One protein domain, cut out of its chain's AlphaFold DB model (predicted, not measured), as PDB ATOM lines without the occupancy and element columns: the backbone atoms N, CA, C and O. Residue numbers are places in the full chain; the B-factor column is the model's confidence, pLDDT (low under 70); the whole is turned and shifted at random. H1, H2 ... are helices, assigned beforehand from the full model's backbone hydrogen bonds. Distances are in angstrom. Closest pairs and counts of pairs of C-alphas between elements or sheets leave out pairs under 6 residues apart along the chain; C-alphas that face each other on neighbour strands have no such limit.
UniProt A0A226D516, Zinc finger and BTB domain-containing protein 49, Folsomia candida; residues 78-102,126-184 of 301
ATOM      1  N   SER A  78      -2.368 -90.013   0.800       52.22
ATOM      2  CA  SER A  78      -3.798 -90.266   0.630       52.22
ATOM      3  C   SER A  78      -4.171 -91.736   0.856       52.22
ATOM      4  O   SER A  78      -3.387 -92.654   0.609       52.22
ATOM      5  N   CYS A  79      -5.384 -91.984   1.357       56.31
ATOM      6  CA  CYS A  79      -5.955 -93.331   1.399       56.31
ATOM      7  C   CYS A  79      -6.472 -93.736   0.008       56.31
ATOM      8  O   CYS A  79      -7.309 -93.024  -0.535       56.31
ATOM      9  N   PRO A  80      -6.097 -94.896  -0.559       52.00
ATOM     10  CA  PRO A  80      -6.579 -95.303  -1.882       52.00
ATOM     11  C   PRO A  80      -8.080 -95.643  -1.913       52.00
ATOM     12  O   PRO A  80      -8.681 -95.657  -2.979       52.00
ATOM     13  N   LEU A  81      -8.697 -95.913  -0.754       54.72
ATOM     14  CA  LEU A  81     -10.103 -96.330  -0.661       54.72
ATOM     15  C   LEU A  81     -11.083 -95.161  -0.522       54.72
ATOM     16  O   LEU A  81     -12.235 -95.265  -0.931       54.72
ATOM     17  N   CYS A  82     -10.654 -94.066   0.101       55.88
ATOM     18  CA  CYS A  82     -11.528 -92.926   0.400       55.88
ATOM     19  C   CYS A  82     -10.870 -91.567   0.159       55.88
ATOM     20  O   CYS A  82     -11.466 -90.542   0.471       55.88
ATOM     21  N   GLN A  83      -9.644 -91.566  -0.367       55.22
ATOM     22  CA  GLN A  83      -8.887 -90.391  -0.791       55.22
ATOM     23  C   GLN A  83      -8.615 -89.360   0.316       55.22
ATOM     24  O   GLN A  83      -8.127 -88.272   0.028       55.22
ATOM     25  N   THR A  84      -8.826 -89.702   1.599       53.25
ATOM     26  CA  THR A  84      -8.442 -88.833   2.722       53.25
ATOM     27  C   THR A  84      -6.950 -88.554   2.680       53.25
ATOM     28  O   THR A  84      -6.157 -89.497   2.677       53.25
ATOM     29  N   VAL A  85      -6.575 -87.278   2.730       58.06
ATOM     30  CA  VAL A  85      -5.181 -86.848   2.815       58.06
ATOM     31  C   VAL A  85      -4.738 -86.820   4.275       58.06
ATOM     32  O   VAL A  85      -5.368 -86.207   5.137       58.06
ATOM     33  N   PHE A  86      -3.629 -87.495   4.561       65.88
ATOM     34  CA  PHE A  86      -2.997 -87.536   5.870       65.88
ATOM     35  C   PHE A  86      -1.615 -86.915   5.789       65.88
ATOM     36  O   PHE A  86      -0.807 -87.280   4.944       65.88
ATOM     37  N   LYS A  87      -1.276 -86.076   6.763       65.69
ATOM     38  CA  LYS A  87       0.074 -85.507   6.859       65.69
ATOM     39  C   LYS A  87       1.141 -86.525   7.305       65.69
ATOM     40  O   LYS A  87       2.326 -86.201   7.305       65.69
ATOM     41  N   LYS A  88       0.742 -87.723   7.782       66.25
ATOM     42  CA  LYS A  88       1.644 -88.758   8.346       66.25
ATOM     43  C   LYS A  88       1.128 -90.184   8.102       66.25
ATOM     44  O   LYS A  88      -0.031 -90.489   8.380       66.25
ATOM     45  N   GLU A  89       2.029 -91.100   7.746       65.62
ATOM     46  CA  GLU A  89       1.729 -92.514   7.436       65.62
ATOM     47  C   GLU A  89       1.079 -93.280   8.608       65.62
ATOM     48  O   GLU A  89       0.179 -94.101   8.428       65.62
ATOM     49  N   LYS A  90       1.492 -92.981   9.850       68.44
ATOM     50  CA  LYS A  90       0.922 -93.596  11.064       68.44
ATOM     51  C   LYS A  90      -0.587 -93.358  11.197       68.44
ATOM     52  O   LYS A  90      -1.289 -94.200  11.756       68.44
ATOM     53  N   TYR A  91      -1.080 -92.228  10.692       70.38
ATOM     54  CA  TYR A  91      -2.497 -91.889  10.753       70.38
ATOM     55  C   TYR A  91      -3.298 -92.630   9.688       70.38
ATOM     56  O   TYR A  91      -4.340 -93.189  10.025       70.38
ATOM     57  N   LEU A  92      -2.757 -92.761   8.472       69.94
ATOM     58  CA  LEU A  92      -3.342 -93.610   7.434       69.94
ATOM     59  C   LEU A  92      -3.476 -95.069   7.908       69.94
ATOM     60  O   LEU A  92      -4.532 -95.679   7.759       69.94
ATOM     61  N   LYS A  93      -2.438 -95.632   8.542       70.12
ATOM     62  CA  LYS A  93      -2.487 -97.009   9.074       70.12
ATOM     63  C   LYS A  93      -3.599 -97.197  10.110       70.12
ATOM     64  O   LYS A  93      -4.317 -98.195  10.060       70.12
ATOM     65  N   ARG A  94      -3.769 -96.235  11.024       67.00
ATOM     66  CA  ARG A  94      -4.851 -96.249  12.025       67.00
ATOM     67  C   ARG A  94      -6.228 -96.139  11.370       67.00
ATOM     68  O   ARG A  94      -7.127 -96.895  11.723       67.00
ATOM     69  N   HIS A  95      -6.368 -95.239  10.400       69.62
ATOM     70  CA  HIS A  95      -7.582 -95.082   9.604       69.62
ATOM     71  C   HIS A  95      -7.960 -96.394   8.891       69.62
ATOM     72  O   HIS A  95      -9.084 -96.869   9.034       69.62
ATOM     73  N   ASN A  96      -7.005 -97.055   8.231       69.31
ATOM     74  CA  ASN A  96      -7.235 -98.330   7.547       69.31
ATOM     75  C   ASN A  96      -7.582 -99.475   8.508       69.31
ATOM     76  O   ASN A  96      -8.428-100.306   8.189       69.31
ATOM     77  N   LEU A  97      -6.966 -99.522   9.695       69.00
ATOM     78  CA  LEU A  97      -7.299-100.524  10.711       69.00
ATOM     79  C   LEU A  97      -8.745-100.373  11.197       69.00
ATOM     80  O   LEU A  97      -9.444-101.369  11.382       69.00
ATOM     81  N   GLN A  98      -9.196 -99.131  11.363       60.91
ATOM     82  CA  GLN A  98     -10.550 -98.837  11.808       60.91
ATOM     83  C   GLN A  98     -11.577 -98.956  10.671       60.91
ATOM     84  O   GLN A  98     -12.734 -99.243  10.934       60.91
ATOM     85  N   ASN A  99     -11.204 -98.835   9.402       61.12
ATOM     86  CA  ASN A  99     -12.150 -98.981   8.287       61.12
ATOM     87  C   ASN A  99     -12.377-100.435   7.828       61.12
ATOM     88  O   ASN A  99     -13.048-100.665   6.828       61.12
ATOM     89  N   LYS A 100     -11.912-101.441   8.585       55.81
ATOM     90  CA  LYS A 100     -12.102-102.879   8.286       55.81
ATOM     91  C   LYS A 100     -13.546-103.402   8.420       55.81
ATOM     92  O   LYS A 100     -13.752-104.611   8.500       55.81
ATOM     93  N   ARG A 101     -14.555-102.531   8.472       48.69
ATOM     94  CA  ARG A 101     -15.967-102.924   8.563       48.69
ATOM     95  C   ARG A 101     -16.755-102.302   7.418       48.69
ATOM     96  O   ARG A 101     -16.896-101.086   7.356       48.69
ATOM     97  N   LYS A 102     -17.278-103.172   6.548       35.78
ATOM     98  CA  LYS A 102     -18.377-102.858   5.632       35.78
ATOM     99  C   LYS A 102     -19.556-102.334   6.470       35.78
ATOM    100  O   LYS A 102     -19.851-102.955   7.494       35.78
ATOM    101  N   GLU A 126     -28.140 -89.591   9.069       54.09
ATOM    102  CA  GLU A 126     -26.985 -88.703   9.280       54.09
ATOM    103  C   GLU A 126     -26.277 -88.897  10.633       54.09
ATOM    104  O   GLU A 126     -25.058 -88.770  10.732       54.09
ATOM    105  N   ASP A 127     -27.012 -89.217  11.702       62.28
ATOM    106  CA  ASP A 127     -26.444 -89.228  13.058       62.28
ATOM    107  C   ASP A 127     -25.676 -90.511  13.397       62.28
ATOM    108  O   ASP A 127     -24.925 -90.571  14.377       62.28
ATOM    109  N   ASN A 128     -25.842 -91.543  12.582       72.94
ATOM    110  CA  ASN A 128     -25.243 -92.851  12.809       72.94
ATOM    111  C   ASN A 128     -23.980 -93.063  11.975       72.94
ATOM    112  O   ASN A 128     -23.360 -94.115  12.071       72.94
ATOM    113  N   ILE A 129     -23.571 -92.078  11.177       76.19
ATOM    114  CA  ILE A 129     -22.397 -92.157  10.310       76.19
ATOM    115  C   ILE A 129     -21.321 -91.215  10.857       76.19
ATOM    116  O   ILE A 129     -21.608 -90.218  11.523       76.19
ATOM    117  N   CYS A 130     -20.050 -91.564  10.658       83.00
ATOM    118  CA  CYS A 130     -18.961 -90.644  10.949       83.00
ATOM    119  C   CYS A 130     -19.128 -89.364  10.104       83.00
ATOM    120  O   CYS A 130     -19.255 -89.475   8.889       83.00
ATOM    121  N   PRO A 131     -19.096 -88.161  10.708       79.56
ATOM    122  CA  PRO A 131     -19.321 -86.919   9.975       79.56
ATOM    123  C   PRO A 131     -18.173 -86.568   9.027       79.56
ATOM    124  O   PRO A 131     -18.360 -85.739   8.157       79.56
ATOM    125  N   VAL A 132     -16.997 -87.184   9.175       79.69
ATOM    126  CA  VAL A 132     -15.853 -86.947   8.288       79.69
ATOM    127  C   VAL A 132     -16.176 -87.508   6.903       79.69
ATOM    128  O   VAL A 132     -16.327 -88.721   6.771       79.69
ATOM    129  N   ALA A 133     -16.207 -86.658   5.868       71.81
ATOM    130  CA  ALA A 133     -16.632 -87.004   4.498       71.81
ATOM    131  C   ALA A 133     -15.924 -88.241   3.924       71.81
ATOM    132  O   ALA A 133     -16.465 -89.020   3.142       71.81
ATOM    133  N   THR A 134     -14.682 -88.438   4.348       71.69
ATOM    134  CA  THR A 134     -13.817 -89.508   3.865       71.69
ATOM    135  C   THR A 134     -13.827 -90.756   4.764       71.69
ATOM    136  O   THR A 134     -13.091 -91.713   4.522       71.69
ATOM    137  N   CYS A 135     -14.659 -90.790   5.810       75.19
ATOM    138  CA  CYS A 135     -14.821 -91.928   6.709       75.19
ATOM    139  C   CYS A 135     -16.216 -92.545   6.559       75.19
ATOM    140  O   CYS A 135     -17.212 -92.003   7.019       75.19
ATOM    141  N   ARG A 136     -16.286 -93.749   5.984       71.56
ATOM    142  CA  ARG A 136     -17.555 -94.455   5.723       71.56
ATOM    143  C   ARG A 136     -18.029 -95.337   6.884       71.56
ATOM    144  O   ARG A 136     -18.752 -96.308   6.673       71.56
ATOM    145  N   ARG A 137     -17.577 -95.063   8.112       73.75
ATOM    146  CA  ARG A 137     -17.912 -95.900   9.268       73.75
ATOM    147  C   ARG A 137     -19.297 -95.543   9.805       73.75
ATOM    148  O   ARG A 137     -19.538 -94.395  10.169       73.75
ATOM    149  N   SER A 138     -20.166 -96.546   9.884       74.69
ATOM    150  CA  SER A 138     -21.498 -96.450  10.482       74.69
ATOM    151  C   SER A 138     -21.544 -97.061  11.887       74.69
ATOM    152  O   SER A 138     -20.678 -97.844  12.293       74.69
ATOM    153  N   PHE A 139     -22.562 -96.665  12.641       79.56
ATOM    154  CA  PHE A 139     -22.840 -97.040  14.021       79.56
ATOM    155  C   PHE A 139     -24.311 -97.442  14.142       79.56
ATOM    156  O   PHE A 139     -25.135 -97.057  13.318       79.56
ATOM    157  N   GLU A 140     -24.655 -98.218  15.169       74.88
ATOM    158  CA  GLU A 140     -26.062 -98.540  15.418       74.88
ATOM    159  C   GLU A 140     -26.842 -97.273  15.819       74.88
ATOM    160  O   GLU A 140     -26.287 -96.415  16.528       74.88
ATOM    161  N   PRO A 141     -28.130 -97.177  15.441       70.31
ATOM    162  CA  PRO A 141     -29.015 -96.105  15.878       70.31
ATOM    163  C   PRO A 141     -28.948 -95.861  17.388       70.31
ATOM    164  O   PRO A 141     -29.014 -96.784  18.198       70.31
ATOM    165  N   GLY A 142     -28.764 -94.598  17.782       68.00
ATOM    166  CA  GLY A 142     -28.698 -94.199  19.195       68.00
ATOM    167  C   GLY A 142     -27.328 -94.374  19.868       68.00
ATOM    168  O   GLY A 142     -27.156 -93.974  21.022       68.00
ATOM    169  N   ARG A 143     -26.295 -94.878  19.175       74.56
ATOM    170  CA  ARG A 143     -24.922 -95.024  19.715       74.56
ATOM    171  C   ARG A 143     -24.038 -93.785  19.502       74.56
ATOM    172  O   ARG A 143     -22.855 -93.912  19.171       74.56
ATOM    173  N   ARG A 144     -24.545 -92.575  19.770       76.00
ATOM    174  CA  ARG A 144     -23.775 -91.317  19.595       76.00
ATOM    175  C   ARG A 144     -22.423 -91.325  20.327       76.00
ATOM    176  O   ARG A 144     -21.422 -90.878  19.778       76.00
ATOM    177  N   LYS A 145     -22.356 -91.913  21.529       79.31
ATOM    178  CA  LYS A 145     -21.102 -92.062  22.297       79.31
ATOM    179  C   LYS A 145     -20.057 -92.912  21.566       79.31
ATOM    180  O   LYS A 145     -18.884 -92.557  21.564       79.31
ATOM    181  N   SER A 146     -20.475 -94.001  20.917       79.31
ATOM    182  CA  SER A 146     -19.565 -94.874  20.164       79.31
ATOM    183  C   SER A 146     -19.022 -94.179  18.919       79.31
ATOM    184  O   SER A 146     -17.836 -94.316  18.617       79.31
ATOM    185  N   ARG A 147     -19.874 -93.426  18.215       81.81
ATOM    186  CA  ARG A 147     -19.467 -92.594  17.079       81.81
ATOM    187  C   ARG A 147     -18.448 -91.544  17.515       81.81
ATOM    188  O   ARG A 147     -17.388 -91.429  16.911       81.81
ATOM    189  N   ASN A 148     -18.735 -90.826  18.597       83.38
ATOM    190  CA  ASN A 148     -17.850 -89.790  19.122       83.38
ATOM    191  C   ASN A 148     -16.504 -90.376  19.591       83.38
ATOM    192  O   ASN A 148     -15.461 -89.822  19.256       83.38
ATOM    193  N   SER A 149     -16.505 -91.536  20.265       79.69
ATOM    194  CA  SER A 149     -15.265 -92.247  20.628       79.69
ATOM    195  C   SER A 149     -14.445 -92.602  19.391       79.69
ATOM    196  O   SER A 149     -13.249 -92.335  19.346       79.69
ATOM    197  N   HIS A 150     -15.092 -93.117  18.339       84.50
ATOM    198  CA  HIS A 150     -14.417 -93.381  17.073       84.50
ATOM    199  C   HIS A 150     -13.784 -92.121  16.470       84.50
ATOM    200  O   HIS A 150     -12.650 -92.200  16.004       84.50
ATOM    201  N   ILE A 151     -14.475 -90.976  16.483       82.50
ATOM    202  CA  ILE A 151     -13.934 -89.722  15.940       82.50
ATOM    203  C   ILE A 151     -12.670 -89.313  16.705       82.50
ATOM    204  O   ILE A 151     -11.641 -89.028  16.093       82.50
ATOM    205  N   LEU A 152     -12.710 -89.361  18.036       81.31
ATOM    206  CA  LEU A 152     -11.565 -89.015  18.880       81.31
ATOM    207  C   LEU A 152     -10.404 -90.011  18.723       81.31
ATOM    208  O   LEU A 152      -9.236 -89.628  18.726       81.31
ATOM    209  N   GLU A 153     -10.701 -91.294  18.539       74.81
ATOM    210  CA  GLU A 153      -9.685 -92.337  18.398       74.81
ATOM    211  C   GLU A 153      -9.072 -92.408  16.999       74.81
ATOM    212  O   GLU A 153      -7.887 -92.726  16.873       74.81
ATOM    213  N   ALA A 154      -9.849 -92.143  15.947       77.69
ATOM    214  CA  ALA A 154      -9.423 -92.304  14.558       77.69
ATOM    215  C   ALA A 154      -8.973 -90.980  13.923       77.69
ATOM    216  O   ALA A 154      -7.936 -90.954  13.249       77.69
ATOM    217  N   HIS A 155      -9.692 -89.887  14.198       81.62
ATOM    218  CA  HIS A 155      -9.546 -88.594  13.511       81.62
ATOM    219  C   HIS A 155      -8.903 -87.505  14.372       81.62
ATOM    220  O   HIS A 155      -8.561 -86.442  13.857       81.62
ATOM    221  N   ALA A 156      -8.649 -87.786  15.651       80.81
ATOM    222  CA  ALA A 156      -7.879 -86.909  16.522       80.81
ATOM    223  C   ALA A 156      -6.525 -87.515  16.907       80.81
ATOM    224  O   ALA A 156      -6.305 -88.738  16.925       80.81
ATOM    225  N   THR A 157      -5.573 -86.640  17.201       75.75
ATOM    226  CA  THR A 157      -4.352 -87.007  17.907       75.75
ATOM    227  C   THR A 157      -4.616 -87.042  19.412       75.75
ATOM    228  O   THR A 157      -5.535 -86.413  19.929       75.75
ATOM    229  N   TRP A 158      -3.767 -87.759  20.149       71.19
ATOM    230  CA  TRP A 158      -3.878 -87.863  21.607       71.19
ATOM    231  C   TRP A 158      -3.694 -86.519  22.338       71.19
ATOM    232  O   TRP A 158      -4.027 -86.424  23.516       71.19
ATOM    233  N   ASP A 159      -3.124 -85.504  21.677       71.19
ATOM    234  CA  ASP A 159      -2.948 -84.140  22.189       71.19
ATOM    235  C   ASP A 159      -4.041 -83.161  21.723       71.19
ATOM    236  O   ASP A 159      -3.867 -81.952  21.870       71.19
ATOM    237  N   GLY A 160      -5.155 -83.677  21.188       72.44
ATOM    238  CA  GLY A 160      -6.336 -82.884  20.843       72.44
ATOM    239  C   GLY A 160      -6.221 -82.121  19.525       72.44
ATOM    240  O   GLY A 160      -6.853 -81.081  19.364       72.44
ATOM    241  N   LYS A 161      -5.395 -82.592  18.584       79.19
ATOM    242  CA  LYS A 161      -5.281 -81.990  17.251       79.19
ATOM    243  C   LYS A 161      -6.073 -82.767  16.212       79.19
ATOM    244  O   LYS A 161      -6.149 -83.997  16.265       79.19
ATOM    245  N   CYS A 162      -6.589 -82.050  15.223       82.69
ATOM    246  CA  CYS A 162      -7.158 -82.646  14.022       82.69
ATOM    247  C   CYS A 162      -6.078 -83.397  13.225       82.69
ATOM    248  O   CYS A 162      -4.988 -82.879  12.990       82.69
ATOM    249  N   VAL A 163      -6.366 -84.624  12.793       76.88
ATOM    250  CA  VAL A 163      -5.424 -85.434  11.997       76.88
ATOM    251  C   VAL A 163      -5.281 -84.931  10.556       76.88
ATOM    252  O   VAL A 163      -4.235 -85.157   9.945       76.88
ATOM    253  N   MET A 164      -6.303 -84.253  10.030       78.81
ATOM    254  CA  MET A 164      -6.323 -83.721   8.666       78.81
ATOM    255  C   MET A 164      -5.623 -82.357   8.592       78.81
ATOM    256  O   MET A 164      -4.673 -82.196   7.829       78.81
ATOM    257  N   CYS A 165      -5.997 -81.397   9.447       78.00
ATOM    258  CA  CYS A 165      -5.462 -80.032   9.383       78.00
ATOM    259  C   CYS A 165      -4.415 -79.686  10.464       78.00
ATOM    260  O   CYS A 165      -3.713 -78.691  10.316       78.00
ATOM    261  N   GLU A 166      -4.207 -80.521  11.491       78.56
ATOM    262  CA  GLU A 166      -3.324 -80.273  12.660       78.56
ATOM    263  C   GLU A 166      -3.735 -79.109  13.578       78.56
ATOM    264  O   GLU A 166      -3.001 -78.787  14.521       78.56
ATOM    265  N   LEU A 167      -4.930 -78.540  13.381       81.75
ATOM    266  CA  LEU A 167      -5.501 -77.545  14.286       81.75
ATOM    267  C   LEU A 167      -5.644 -78.129  15.693       81.75
ATOM    268  O   LEU A 167      -6.155 -79.238  15.866       81.75
ATOM    269  N   LYS A 168      -5.171 -77.386  16.698       84.62
ATOM    270  CA  LYS A 168      -5.262 -77.769  18.107       84.62
ATOM    271  C   LYS A 168      -6.577 -77.272  18.692       84.62
ATOM    272  O   LYS A 168      -6.829 -76.072  18.690       84.62
ATOM    273  N   LEU A 169      -7.357 -78.198  19.230       85.44
ATOM    274  CA  LEU A 169      -8.667 -77.948  19.813       85.44
ATOM    275  C   LEU A 169      -8.625 -78.279  21.309       85.44
ATOM    276  O   LEU A 169      -7.808 -79.090  21.758       85.44
ATOM    277  N   ASN A 170      -9.442 -77.579  22.094       79.62
ATOM    278  CA  ASN A 170      -9.318 -77.572  23.554       79.62
ATOM    279  C   ASN A 170     -10.265 -78.571  24.234       79.62
ATOM    280  O   ASN A 170      -9.955 -79.039  25.330       79.62
ATOM    281  N   SER A 171     -11.368 -78.934  23.575       84.19
ATOM    282  CA  SER A 171     -12.344 -79.922  24.038       84.19
ATOM    283  C   SER A 171     -12.538 -81.064  23.025       84.19
ATOM    284  O   SER A 171     -12.431 -80.847  21.817       84.19
ATOM    285  N   PRO A 172     -12.869 -82.290  23.480       77.38
ATOM    286  CA  PRO A 172     -13.340 -83.362  22.605       77.38
ATOM    287  C   PRO A 172     -14.537 -82.960  21.732       77.38
ATOM    288  O   PRO A 172     -14.619 -83.387  20.582       77.38
ATOM    289  N   ASP A 173     -15.434 -82.125  22.256       84.00
ATOM    290  CA  ASP A 173     -16.597 -81.645  21.509       84.00
ATOM    291  C   ASP A 173     -16.190 -80.664  20.402       84.00
ATOM    292  O   ASP A 173     -16.704 -80.770  19.291       84.00
ATOM    293  N   ASP A 174     -15.190 -79.809  20.650       85.69
ATOM    294  CA  ASP A 174     -14.623 -78.914  19.629       85.69
ATOM    295  C   ASP A 174     -14.028 -79.719  18.470       85.69
ATOM    296  O   ASP A 174     -14.177 -79.352  17.310       85.69
ATOM    297  N   ILE A 175     -13.370 -80.846  18.773       82.94
ATOM    298  CA  ILE A 175     -12.836 -81.763  17.756       82.94
ATOM    299  C   ILE A 175     -13.970 -82.336  16.918       82.94
ATOM    300  O   ILE A 175     -13.875 -82.354  15.697       82.94
ATOM    301  N   ILE A 176     -15.040 -82.805  17.550       84.25
ATOM    302  CA  ILE A 176     -16.170 -83.397  16.832       84.25
ATOM    303  C   ILE A 176     -16.887 -82.343  15.974       84.25
ATOM    304  O   ILE A 176     -17.229 -82.645  14.831       84.25
ATOM    305  N   GLY A 177     -17.065 -81.123  16.493       84.19
ATOM    306  CA  GLY A 177     -17.642 -79.988  15.767       84.19
ATOM    307  C   GLY A 177     -16.796 -79.590  14.562       84.19
ATOM    308  O   GLY A 177     -17.273 -79.653  13.432       84.19
ATOM    309  N   HIS A 178     -15.503 -79.342  14.777       87.81
ATOM    310  CA  HIS A 178     -14.549 -79.029  13.714       87.81
ATOM    311  C   HIS A 178     -14.541 -80.086  12.600       87.81
ATOM    312  O   HIS A 178     -14.517 -79.753  11.421       87.81
ATOM    313  N   MET A 179     -14.603 -81.374  12.950       84.25
ATOM    314  CA  MET A 179     -14.632 -82.454  11.955       84.25
ATOM    315  C   MET A 179     -15.910 -82.466  11.121       84.25
ATOM    316  O   MET A 179     -15.879 -82.931   9.987       84.25
ATOM    317  N   LYS A 180     -17.026 -82.008  11.688       83.00
ATOM    318  CA  LYS A 180     -18.308 -81.921  10.995       83.00
ATOM    319  C   LYS A 180     -18.381 -80.691  10.090       83.00
ATOM    320  O   LYS A 180     -18.996 -80.778   9.038       83.00
ATOM    321  N   GLU A 181     -17.771 -79.585  10.496       83.50
ATOM    322  CA  GLU A 181     -17.841 -78.303   9.783       83.50
ATOM    323  C   GLU A 181     -16.765 -78.185   8.698       83.50
ATOM    324  O   GLU A 181     -17.076 -77.901   7.549       83.50
ATOM    325  N   GLU A 182     -15.508 -78.483   9.030       82.81
ATOM    326  CA  GLU A 182     -14.358 -78.256   8.134       82.81
ATOM    327  C   GLU A 182     -14.001 -79.481   7.286       82.81
ATOM    328  O   GLU A 182     -13.308 -79.401   6.271       82.81
ATOM    329  N   HIS A 183     -14.413 -80.661   7.747       83.00
ATOM    330  CA  HIS A 183     -14.082 -81.941   7.121       83.00
ATOM    331  C   HIS A 183     -15.316 -82.820   6.901       83.00
ATOM    332  O   HIS A 183     -15.191 -84.013   6.586       83.00
ATOM    333  N   GLY A 184     -16.494 -82.227   7.085       75.44
ATOM    334  CA  GLY A 184     -17.762 -82.837   6.752       75.44
ATOM    335  C   GLY A 184     -18.020 -82.834   5.253       75.44
ATOM    336  O   GLY A 184     -17.290 -82.195   4.493       75.44
TER     337      GLY A 184
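AT A GLANCE: This is residues 78 to 102 and 126 to 184 of the 301 residues of the protein "Zinc finger and BTB domain-containing protein 49" of Folsomia candida (UniProt A0A226D516). What shows first? There is little regular structure: H3 crosses H2 nearly at a right angle, and H1 meets H2's end. What is printed? The printed part has 84 residues, 31 in helices H1, H2 and H3. It is all helix and compact, with a radius of gyration of the C-alphas of 11.9 A, spanning 32 by 30 by 19 A.

HOW THE PARTS SIT: How do they touch? H1, residues 89 to 98, touches H2, residues 144 to 154, at a shallow tilt of 30 degrees, opposite ways, closest at C-alphas 95 and 154, 6.0 A. H3, residues 172 to 181, touches H2 about perpendicular, at 86 degrees, closest at C-alphas 151 and 176, 6.8 A. And the backbones? In H1, H2 and H3 every O i to N i+4 pair is within hydrogen-bond range.

IN THESE COORDINATES: Where to start? H1 begins at C-alpha 89, (1.729, -92.514, 7.436). Where to end? H3 ends at C-alpha 181, (-17.841, -78.303, 9.783).

THE WHOLE: What is missing? Residues 103 to 125 are cut out; C-alphas 102 and 126 are 17.0 A apart. The link H2 to H3 is long. Where is pLDDT low? Residues 78 to 90, among others, are under 70.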